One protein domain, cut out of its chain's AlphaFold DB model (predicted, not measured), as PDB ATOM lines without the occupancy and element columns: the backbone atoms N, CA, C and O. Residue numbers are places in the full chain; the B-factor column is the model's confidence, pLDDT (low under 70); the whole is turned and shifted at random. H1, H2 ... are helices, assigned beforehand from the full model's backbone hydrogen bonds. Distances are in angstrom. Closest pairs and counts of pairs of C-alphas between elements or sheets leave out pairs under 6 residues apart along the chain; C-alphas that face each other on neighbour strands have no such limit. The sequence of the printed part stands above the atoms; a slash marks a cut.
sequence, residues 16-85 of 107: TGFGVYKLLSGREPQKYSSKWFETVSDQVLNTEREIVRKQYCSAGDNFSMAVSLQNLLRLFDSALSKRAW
ATOM      1  N   THR A  16     -38.539 -54.606  -3.576       50.38
ATOM      2  CA  THR A  16     -38.947 -55.951  -4.021       50.38
ATOM      3  C   THR A  16     -40.414 -56.245  -3.696       50.38
ATOM      4  O   THR A  16     -41.157 -56.607  -4.598       50.38
ATOM      5  N   GLY A  17     -40.893 -56.000  -2.473       49.78
ATOM      6  CA  GLY A  17     -42.312 -56.223  -2.141       49.78
ATOM      7  C   GLY A  17     -43.244 -55.067  -2.548       49.78
ATOM      8  O   GLY A  17     -44.317 -55.286  -3.113       49.78
ATOM      9  N   PHE A  18     -42.798 -53.819  -2.360       52.94
ATOM     10  CA  PHE A  18     -43.567 -52.626  -2.734       52.94
ATOM     11  C   PHE A  18     -43.714 -52.480  -4.260       52.94
ATOM     12  O   PHE A  18     -44.792 -52.146  -4.754       52.94
ATOM     13  N   GLY A  19     -42.649 -52.778  -5.015       57.22
ATOM     14  CA  GLY A  19     -42.655 -52.743  -6.479       57.22
ATOM     15  C   GLY A  19     -43.574 -53.801  -7.086       57.22
ATOM     16  O   GLY A  19     -44.341 -53.484  -7.992       57.22
ATOM     17  N   VAL A  20     -43.576 -55.021  -6.537       60.56
ATOM     18  CA  VAL A  20     -44.460 -56.110  -6.989       60.56
ATOM     19  C   VAL A  20     -45.929 -55.804  -6.684       60.56
ATOM     20  O   VAL A  20     -46.777 -55.961  -7.560       60.56
ATOM     21  N   TYR A  21     -46.259 -55.297  -5.491       61.38
ATOM     22  CA  TYR A  21     -47.647 -54.943  -5.172       61.38
ATOM     23  C   TYR A  21     -48.191 -53.819  -6.068       61.38
ATOM     24  O   TYR A  21     -49.328 -53.902  -6.544       61.38
ATOM     25  N   LYS A  22     -47.383 -52.787  -6.337       66.50
ATOM     26  CA  LYS A  22     -47.747 -51.698  -7.255       66.50
ATOM     27  C   LYS A  22     -47.955 -52.208  -8.683       66.50
ATOM     28  O   LYS A  22     -48.918 -51.800  -9.328       66.50
ATOM     29  N   LEU A  23     -47.098 -53.124  -9.143       64.62
ATOM     30  CA  LEU A  23     -47.212 -53.763 -10.457       64.62
ATOM     31  C   LEU A  23     -48.519 -54.565 -10.593       64.62
ATOM     32  O   LEU A  23     -49.170 -54.499 -11.628       64.62
ATOM     33  N   LEU A  24     -48.916 -55.295  -9.545       67.50
ATOM     34  CA  LEU A  24     -50.090 -56.176  -9.576       67.50
ATOM     35  C   LEU A  24     -51.420 -55.453  -9.324       67.50
ATOM     36  O   LEU A  24     -52.440 -55.825  -9.894       67.50
ATOM     37  N   SER A  25     -51.437 -54.449  -8.445       71.62
ATOM     38  CA  SER A  25     -52.683 -53.807  -7.997       71.62
ATOM     39  C   SER A  25     -52.947 -52.435  -8.617       71.62
ATOM     40  O   SER A  25     -54.040 -51.890  -8.446       71.62
ATOM     41  N   GLY A  26     -51.955 -51.840  -9.291       71.31
ATOM     42  CA  GLY A  26     -52.047 -50.492  -9.864       71.31
ATOM     43  C   GLY A  26     -52.262 -49.376  -8.832       71.31
ATOM     44  O   GLY A  26     -52.510 -48.232  -9.210       71.31
ATOM     45  N   ARG A  27     -52.201 -49.686  -7.530       70.62
ATOM     46  CA  ARG A  27     -52.439 -48.752  -6.423       70.62
ATOM     47  C   ARG A  27     -51.352 -48.911  -5.371       70.62
ATOM     48  O   ARG A  27     -50.906 -50.018  -5.089       70.62
ATOM     49  N   GLU A  28     -50.951 -47.808  -4.757       72.31
ATOM     50  CA  GLU A  28     -50.040 -47.845  -3.613       72.31
ATOM     51  C   GLU A  28     -50.852 -48.074  -2.328       72.31
ATOM     52  O   GLU A  28     -51.909 -47.460  -2.152       72.31
ATOM     53  N   PRO A  29     -50.423 -48.983  -1.433       76.94
ATOM     54  CA  PRO A  29     -51.104 -49.184  -0.168       76.94
ATOM     55  C   PRO A  29     -50.886 -47.945   0.701       76.94
ATOM     56  O   PRO A  29     -49.789 -47.386   0.745       76.94
ATOM     57  N   GLN A  30     -51.933 -47.512   1.405       81.44
ATOM     58  CA  GLN A  30     -51.847 -46.354   2.289       81.44
ATOM     59  C   GLN A  30     -50.752 -46.578   3.340       81.44
ATOM     60  O   GLN A  30     -50.690 -47.647   3.954       81.44
ATOM     61  N   LYS A  31     -49.893 -45.573   3.554       82.12
ATOM     62  CA  LYS A  31     -48.793 -45.651   4.524       82.12
ATOM     63  C   LYS A  31     -49.328 -46.045   5.909       82.12
ATOM     64  O   LYS A  31     -50.347 -45.518   6.346       82.12
ATOM     65  N   TYR A  32     -48.644 -46.987   6.560       85.50
ATOM     66  CA  TYR A  32     -49.006 -47.574   7.862       85.50
ATOM     67  C   TYR A  32     -50.329 -48.366   7.906       85.50
ATOM     68  O   TYR A  32     -50.778 -48.751   8.984       85.50
ATOM     69  N   SER A  33     -50.944 -48.673   6.762       87.50
ATOM     70  CA  SER A  33     -52.021 -49.672   6.704       87.50
ATOM     71  C   SER A  33     -51.473 -51.093   6.887       87.50
ATOM     72  O   SER A  33     -50.312 -51.349   6.565       87.50
ATOM     73  N   SER A  34     -52.315 -52.046   7.315       87.88
ATOM     74  CA  SER A  34     -51.933 -53.474   7.409       87.88
ATOM     75  C   SER A  34     -51.290 -53.977   6.115       87.88
ATOM     76  O   SER A  34     -50.225 -54.584   6.122       87.88
ATOM     77  N   LYS A  35     -51.875 -53.600   4.974       85.31
ATOM     78  CA  LYS A  35     -51.379 -53.988   3.653       85.31
ATOM     79  C   LYS A  35     -50.015 -53.382   3.322       85.31
ATOM     80  O   LYS A  35     -49.203 -54.004   2.644       85.31
ATOM     81  N   TRP A  36     -49.739 -52.169   3.797       88.38
ATOM     82  CA  TRP A  36     -48.403 -51.588   3.684       88.38
ATOM     83  C   TRP A  36     -47.398 -52.397   4.510       88.38
ATOM     84  O   TRP A  36     -46.375 -52.810   3.973       88.38
ATOM     85  N   PHE A  37     -47.734 -52.724   5.763       89.56
ATOM     86  CA  PHE A  37     -46.897 -53.567   6.623       89.56
ATOM     87  C   PHE A  37     -46.643 -54.961   6.053       89.56
ATOM     88  O   PHE A  37     -45.597 -55.522   6.335       89.56
ATOM     89  N   GLU A  38     -47.545 -55.528   5.256       86.44
ATOM     90  CA  GLU A  38     -47.356 -56.832   4.599       86.44
ATOM     91  C   GLU A  38     -46.472 -56.753   3.346       86.44
ATOM     92  O   GLU A  38     -45.805 -57.722   2.995       86.44
ATOM     93  N   THR A  39     -46.444 -55.603   2.672       85.12
ATOM     94  CA  THR A  39     -45.785 -55.451   1.362       85.12
ATOM     95  C   THR A  39     -44.356 -54.925   1.446       85.12
ATOM     96  O   THR A  39     -43.570 -55.163   0.532       85.12
ATOM     97  N   VAL A  40     -43.984 -54.203   2.504       85.81
ATOM     98  CA  VAL A  40     -42.635 -53.625   2.637       85.81
ATOM     99  C   VAL A  40     -41.647 -54.575   3.319       85.81
ATOM    100  O   VAL A  40     -42.036 -55.444   4.097       85.81
ATOM    101  N   SER A  41     -40.350 -54.418   3.044       86.94
ATOM    102  CA  SER A  41     -39.286 -55.236   3.646       86.94
ATOM    103  C   SER A  41     -38.958 -54.824   5.085       86.94
ATOM    104  O   SER A  41     -39.243 -53.700   5.504       86.94
ATOM    105  N   ASP A  42     -38.294 -55.710   5.831       88.50
ATOM    106  CA  ASP A  42     -37.881 -55.449   7.220       88.50
ATOM    107  C   ASP A  42     -36.954 -54.239   7.342       88.50
ATOM    108  O   ASP A  42     -37.042 -53.478   8.302       88.50
ATOM    109  N   GLN A  43     -36.093 -54.002   6.349       87.38
ATOM    110  CA  GLN A  43     -35.228 -52.822   6.318       87.38
ATOM    111  C   GLN A  43     -36.040 -51.515   6.257       87.38
ATOM    112  O   GLN A  43     -35.708 -50.548   6.946       87.38
ATOM    113  N   VAL A  44     -37.126 -51.488   5.475       87.31
ATOM    114  CA  VAL A  44     -38.039 -50.329   5.409       87.31
ATOM    115  C   VAL A  44     -38.785 -50.171   6.718       87.31
ATOM    116  O   VAL A  44     -38.860 -49.056   7.231       87.31
ATOM    117  N   LEU A  45     -39.287 -51.274   7.283       89.56
ATOM    118  CA  LEU A  45     -39.970 -51.247   8.574       89.56
ATOM    119  C   LEU A  45     -39.065 -50.690   9.674       89.56
ATOM    120  O   LEU A  45     -39.484 -49.787  10.389       89.56
ATOM    121  N   ASN A  46     -37.819 -51.153   9.767       90.00
ATOM    122  CA  ASN A  46     -36.854 -50.662  10.752       90.00
ATOM    123  C   ASN A  46     -36.505 -49.178  10.551       90.00
ATOM    124  O   ASN A  46     -36.442 -48.423  11.521       90.00
ATOM    125  N   THR A  47     -36.326 -48.745   9.299       88.19
ATOM    126  CA  THR A  47     -36.019 -47.341   8.973       88.19
ATOM    127  C   THR A  47     -37.175 -46.416   9.358       88.19
ATOM    128  O   THR A  47     -36.978 -45.413  10.045       88.19
ATOM    129  N   GLU A  48     -38.398 -46.764   8.959       89.38
ATOM    130  CA  GLU A  48     -39.599 -45.986   9.271       89.38
ATOM    131  C   GLU A  48     -39.910 -46.000  10.770       89.38
ATOM    132  O   GLU A  48     -40.226 -44.955  11.341       89.38
ATOM    133  N   ARG A  49     -39.732 -47.143  11.441       94.56
ATOM    134  CA  ARG A  49     -39.852 -47.251  12.898       94.56
ATOM    135  C   ARG A  49     -38.920 -46.275  13.616       94.56
ATOM    136  O   ARG A  49     -39.349 -45.626  14.568       94.56
ATOM    137  N   GLU A  50     -37.672 -46.133  13.169       92.12
ATOM    138  CA  GLU A  50     -36.714 -45.201  13.779       92.12
ATOM    139  C   GLU A  50     -37.120 -43.732  13.585       92.12
ATOM    140  O   GLU A  50     -36.950 -42.914  14.493       92.12
ATOM    141  N   ILE A  51     -37.728 -43.389  12.444       89.75
ATOM    142  CA  ILE A  51     -38.308 -42.056  12.218       89.75
ATOM    143  C   ILE A  51     -39.448 -41.799  13.215       89.75
ATOM    144  O   ILE A  51     -39.444 -40.772  13.900       89.75
ATOM    145  N   VAL A  52     -40.385 -42.743  13.347       90.38
ATOM    146  CA  VAL A  52     -41.511 -42.648  14.295       90.38
ATOM    147  C   VAL A  52     -41.002 -42.561  15.739       90.38
ATOM    148  O   VAL A  52     -41.511 -41.761  16.522       90.38
ATOM    149  N   ARG A  53     -39.950 -43.309  16.095       94.50
ATOM    150  CA  ARG A  53     -39.331 -43.258  17.429       94.50
ATOM    151  C   ARG A  53     -38.764 -41.872  17.731       94.50
ATOM    152  O   ARG A  53     -39.000 -41.344  18.815       94.50
ATOM    153  N   LYS A  54     -38.056 -41.256  16.779       93.38
ATOM    154  CA  LYS A  54     -37.539 -39.884  16.932       93.38
ATOM    155  C   LYS A  54     -38.666 -38.864  17.091       93.38
ATOM    156  O   LYS A  54     -38.555 -37.974  17.934       93.38
ATOM    157  N   GLN A  55     -39.757 -39.011  16.335       89.19
ATOM    158  CA  GLN A  55     -40.948 -38.169  16.487       89.19
ATOM    159  C   GLN A  55     -41.586 -38.340  17.866       89.19
ATOM    160  O   GLN A  55     -41.922 -37.343  18.497       89.19
ATOM    161  N   TYR A  56     -41.686 -39.576  18.363       90.44
ATOM    162  CA  TYR A  56     -42.199 -39.862  19.702       90.44
ATOM    163  C   TYR A  56     -41.344 -39.187  20.780       90.44
ATOM    164  O   TYR A  56     -41.875 -38.477  21.629       90.44
ATOM    165  N   CYS A  57     -40.016 -39.314  20.695       91.38
ATOM    166  CA  CYS A  57     -39.095 -38.627  21.606       91.38
ATOM    167  C   CYS A  57     -39.191 -37.095  21.527       91.38
ATOM    168  O   CYS A  57     -38.851 -36.416  22.489       91.38
ATOM    169  N   SER A  58     -39.652 -36.555  20.397       92.31
ATOM    170  CA  SER A  58     -39.804 -35.114  20.172       92.31
ATOM    171  C   SER A  58     -41.225 -34.603  20.445       92.31
ATOM    172  O   SER A  58     -41.481 -33.419  20.248       92.31
ATOM    173  N   ALA A  59     -42.161 -35.463  20.868       87.75
ATOM    174  CA  ALA A  59     -43.566 -35.093  21.050       87.75
ATOM    175  C   ALA A  59     -43.797 -34.125  22.229       87.75
ATOM    176  O   ALA A  59     -44.823 -33.443  22.262       87.75
ATOM    177  N   GLY A  60     -42.844 -34.041  23.167       89.44
ATOM    178  CA  GLY A  60     -42.929 -33.174  24.343       89.44
ATOM    179  C   GLY A  60     -44.208 -33.435  25.141       89.44
ATOM    180  O   GLY A  60     -44.562 -34.586  25.390       89.44
ATOM    181  N   ASP A  61     -44.931 -32.364  25.471       92.88
ATOM    182  CA  ASP A  61     -46.167 -32.420  26.266       92.88
ATOM    183  C   ASP A  61     -47.423 -32.742  25.437       92.88
ATOM    184  O   ASP A  61     -48.537 -32.788  25.967       92.88
ATOM    185  N   ASN A  62     -47.290 -32.982  24.125       92.31
ATOM    186  CA  ASN A  62     -48.425 -33.370  23.292       92.31
ATOM    187  C   ASN A  62     -48.774 -34.850  23.507       92.31
ATOM    188  O   ASN A  62     -48.417 -35.732  22.719       92.31
ATOM    189  N   PHE A  63     -49.514 -35.108  24.585       92.06
ATOM    190  CA  PHE A  63     -49.889 -36.451  25.012       92.06
ATOM    191  C   PHE A  63     -50.678 -37.223  23.948       92.06
ATOM    192  O   PHE A  63     -50.394 -38.392  23.696       92.06
ATOM    193  N   SER A  64     -51.637 -36.574  23.279       92.38
ATOM    194  CA  SER A  64     -52.442 -37.230  22.240       92.38
ATOM    195  C   SER A  64     -51.564 -37.731  21.091       92.38
ATOM    196  O   SER A  64     -51.676 -38.891  20.693       92.38
ATOM    197  N   MET A  65     -50.631 -36.896  20.625       90.00
ATOM    198  CA  MET A  65     -49.671 -37.283  19.592       90.00
ATOM    199  C   MET A  65     -48.739 -38.401  20.072       90.00
ATOM    200  O   MET A  65     -48.505 -39.365  19.341       90.00
ATOM    201  N   ALA A  66     -48.231 -38.307  21.304       89.69
ATOM    202  CA  ALA A  66     -47.354 -39.321  21.882       89.69
ATOM    203  C   ALA A  66     -48.042 -40.695  21.952       89.69
ATOM    204  O   ALA A  66     -47.446 -41.696  21.552       89.69
ATOM    205  N   VAL A  67     -49.311 -40.750  22.370       94.00
ATOM    206  CA  VAL A  67     -50.103 -41.993  22.403       94.00
ATOM    207  C   VAL A  67     -50.282 -42.575  21.000       94.00
ATOM    208  O   VAL A  67     -50.070 -43.772  20.797       94.00
ATOM    209  N   SER A  68     -50.618 -41.749  20.004       90.88
ATOM    210  CA  SER A  68     -50.744 -42.211  18.615       90.88
ATOM    211  C   SER A  68     -49.428 -42.772  18.068       90.88
ATOM    212  O   SER A  68     -49.425 -43.838  17.448       90.88
ATOM    213  N   LEU A  69     -48.306 -42.099  18.333       92.50
ATOM    214  CA  LEU A  69     -46.977 -42.549  17.918       92.50
ATOM    215  C   LEU A  69     -46.549 -43.831  18.645       92.50
ATOM    216  O   LEU A  69     -45.995 -44.729  18.015       92.50
ATOM    217  N   GLN A  70     -46.854 -43.965  19.938       94.38
ATOM    218  CA  GLN A  70     -46.595 -45.190  20.695       94.38
ATOM    219  C   GLN A  70     -47.387 -46.372  20.126       94.38
ATOM    220  O   GLN A  70     -46.830 -47.453  19.932       94.38
ATOM    221  N   ASN A  71     -48.671 -46.175  19.818       94.25
ATOM    222  CA  ASN A  71     -49.494 -47.209  19.192       94.25
ATOM    223  C   ASN A  71     -48.932 -47.620  17.826       94.25
ATOM    224  O   ASN A  71     -48.864 -48.810  17.525       94.25
ATOM    225  N   LEU A  72     -48.459 -46.655  17.033       93.88
ATOM    226  CA  LEU A  72     -47.806 -46.938  15.759       93.88
ATOM    227  C   LEU A  72     -46.507 -47.741  15.942       93.88
ATOM    228  O   LEU A  72     -46.299 -48.718  15.227       93.88
ATOM    229  N   LEU A  73     -45.662 -47.396  16.921       95.19
ATOM    230  CA  LEU A  73     -44.453 -48.169  17.242       95.19
ATOM    231  C   LEU A  73     -44.779 -49.625  17.603       95.19
ATOM    232  O   LEU A  73     -44.107 -50.531  17.119       95.19
ATOM    233  N   ARG A  74     -45.853 -49.864  18.366       94.12
ATOM    234  CA  ARG A  74     -46.303 -51.230  18.694       94.12
ATOM    235  C   ARG A  74     -46.706 -52.028  17.456       94.12
ATOM    236  O   ARG A  74     -46.471 -53.233  17.421       94.12
ATOM    237  N   LEU A  75     -47.286 -51.382  16.440       93.88
ATOM    238  CA  LEU A  75     -47.597 -52.043  15.167       93.88
ATOM    239  C   LEU A  75     -46.322 -52.456  14.423       93.88
ATOM    240  O   LEU A  75     -46.254 -53.582  13.935       93.88
ATOM    241  N   PHE A  76     -45.300 -51.593  14.393       93.31
ATOM    242  CA  PHE A  76     -43.985 -51.951  13.845       93.31
ATOM    243  C   PHE A  76     -43.358 -53.130  14.592       93.31
ATOM    244  O   PHE A  76     -42.923 -54.087  13.953       93.31
ATOM    245  N   ASP A  77     -43.345 -53.083  15.926       92.31
ATOM    246  CA  ASP A  77     -42.772 -54.141  16.764       92.31
ATOM    247  C   ASP A  77     -43.502 -55.474  16.566       92.31
ATOM    248  O   ASP A  77     -42.865 -56.517  16.428       92.31
ATOM    249  N   SER A  78     -44.833 -55.442  16.484       90.69
ATOM    250  CA  SER A  78     -45.654 -56.626  16.218       90.69
ATOM    251  C   SER A  78     -45.367 -57.220  14.837       90.69
ATOM    252  O   SER A  78     -45.150 -58.426  14.718       90.69
ATOM    253  N   ALA A  79     -45.296 -56.382  13.796       91.44
ATOM    254  CA  ALA A  79     -45.003 -56.831  12.437       91.44
ATOM    255  C   ALA A  79     -43.602 -57.456  12.326       91.44
ATOM    256  O   ALA A  79     -43.459 -58.534  11.753       91.44
ATOM    257  N   LEU A  80     -42.582 -56.812  12.903       91.19
ATOM    258  CA  LEU A  80     -41.209 -57.327  12.908       91.19
ATOM    259  C   LEU A  80     -41.086 -58.608  13.742       91.19
ATOM    260  O   LEU A  80     -40.460 -59.563  13.294       91.19
ATOM    261  N   SER A  81     -41.725 -58.660  14.913       88.44
ATOM    262  CA  SER A  81     -41.739 -59.856  15.761       88.44
ATOM    263  C   SER A  81     -42.384 -61.041  15.042       88.44
ATOM    264  O   SER A  81     -41.782 -62.106  14.946       88.44
ATOM    265  N   LYS A  82     -43.561 -60.840  14.433       88.75
ATOM    266  CA  LYS A  82     -44.246 -61.884  13.660       88.75
ATOM    267  C   LYS A  82     -43.398 -62.396  12.493       88.75
ATOM    268  O   LYS A  82     -43.464 -63.571  12.165       88.75
ATOM    269  N   ARG A  83     -42.600 -61.538  11.854       88.62
ATOM    270  CA  ARG A  83     -41.694 -61.956  10.771       88.62
ATOM    271  C   ARG A  83     -40.470 -62.711  11.277       88.62
ATOM    272  O   ARG A  83     -40.036 -63.645  10.614       88.62
ATOM    273  N   ALA A  84     -39.933 -62.320  12.430       86.94
ATOM    274  CA  ALA A  84     -38.767 -62.962  13.026       86.94
ATOM    275  C   ALA A  84     -39.086 -64.341  13.626       86.94
ATOM    276  O   ALA A  84     -38.259 -65.241  13.530       86.94
ATOM    277  N   TRP A  85     -40.270 -64.498  14.222       82.50
ATOM    278  CA  TRP A  85     -40.647 -65.695  14.986       82.50
ATOM    279  C   TRP A  85     -41.771 -66.520  14.339       82.50
ATOM    280  O   TRP A  85     -41.992 -67.663  14.719       82.50
TER     281      TRP A  85
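What this domain is: This is residues 16 to 85 of the 107 residues of an uncharacterized protein of Ruminococcaceae bacterium LBM 19010 (UniProt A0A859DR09). A long helical hairpin, H3 and H4 side by side, has two short helices, H2 and H1, as a small head toward its open end. H2 sits near the start of H3 and the last turns of H4, and H1 lies farther out, at the end of the whole away from the turn at residues 58 to 62. The printed part has 70 residues with four named helices, H1, H2, H3 and H4 in that order, and no named strand; the class is all helix. The whole is only just loose, close to compact, with a radius of gyration of the C-alphas of 13.5 A, and only just elongated, spanning 43 by 28 by 16 A.

Where its parts are: H1 runs from Thr 16 to Ser 25, starting at C-alpha 16 at (-38.947, -55.951, -4.021). H2 is residues 34 to 39, six residues. H3 is residues 42 to 57, 22.2 A from first to last C-alpha, and its C-alpha 42 is at (-37.881, -55.449, 7.220). H4, the longest helix by residues, is residues 63 to 85 and measures 32.3 A, ending at C-alpha 85 at (-40.647, -65.695, 14.986).

How they stand to each other: H1 and H2 only just touch, with 3 pairs of C-alphas within 8 A; the closest are those of Gly 17 and Thr 39, 5.0 A apart. Their lines stand at a steep tilt of 66 degrees, opposite ways. H1 is apart from H3 and from H4. H2 is close to H3 but not clearly touching it, with the C-alphas of Phe 37 and Leu 45 closest at 7.6 A. H2 is also close to H4 but not clearly touching it; the closest C-alphas are those of Phe 37 and Ala 79, 6.9 A apart. H3 and H4 touch and form a helical hairpin, with 16 pairs of C-alphas within 8 A and those of Tyr 56 and Ala 66 closest at 5.6 A. They run opposite ways at a shallow tilt of 24 degrees. In H1, H2, H3 and H4 every O i to N i+4 pair is within hydrogen-bond range.

The domain as a whole: The two C-alphas farthest apart are those of Leu 24 and Asp 61, at 43.2 A. The printed part has no cut. The links from H2 to H3 and from H3 to H4 are tight, with 2 and 5 residues, and the link from H1 to H2, with 8 residues, is short. The mean pLDDT of the printed part is 84.7, and residues 16 to 24, which belong to H1, are under 70.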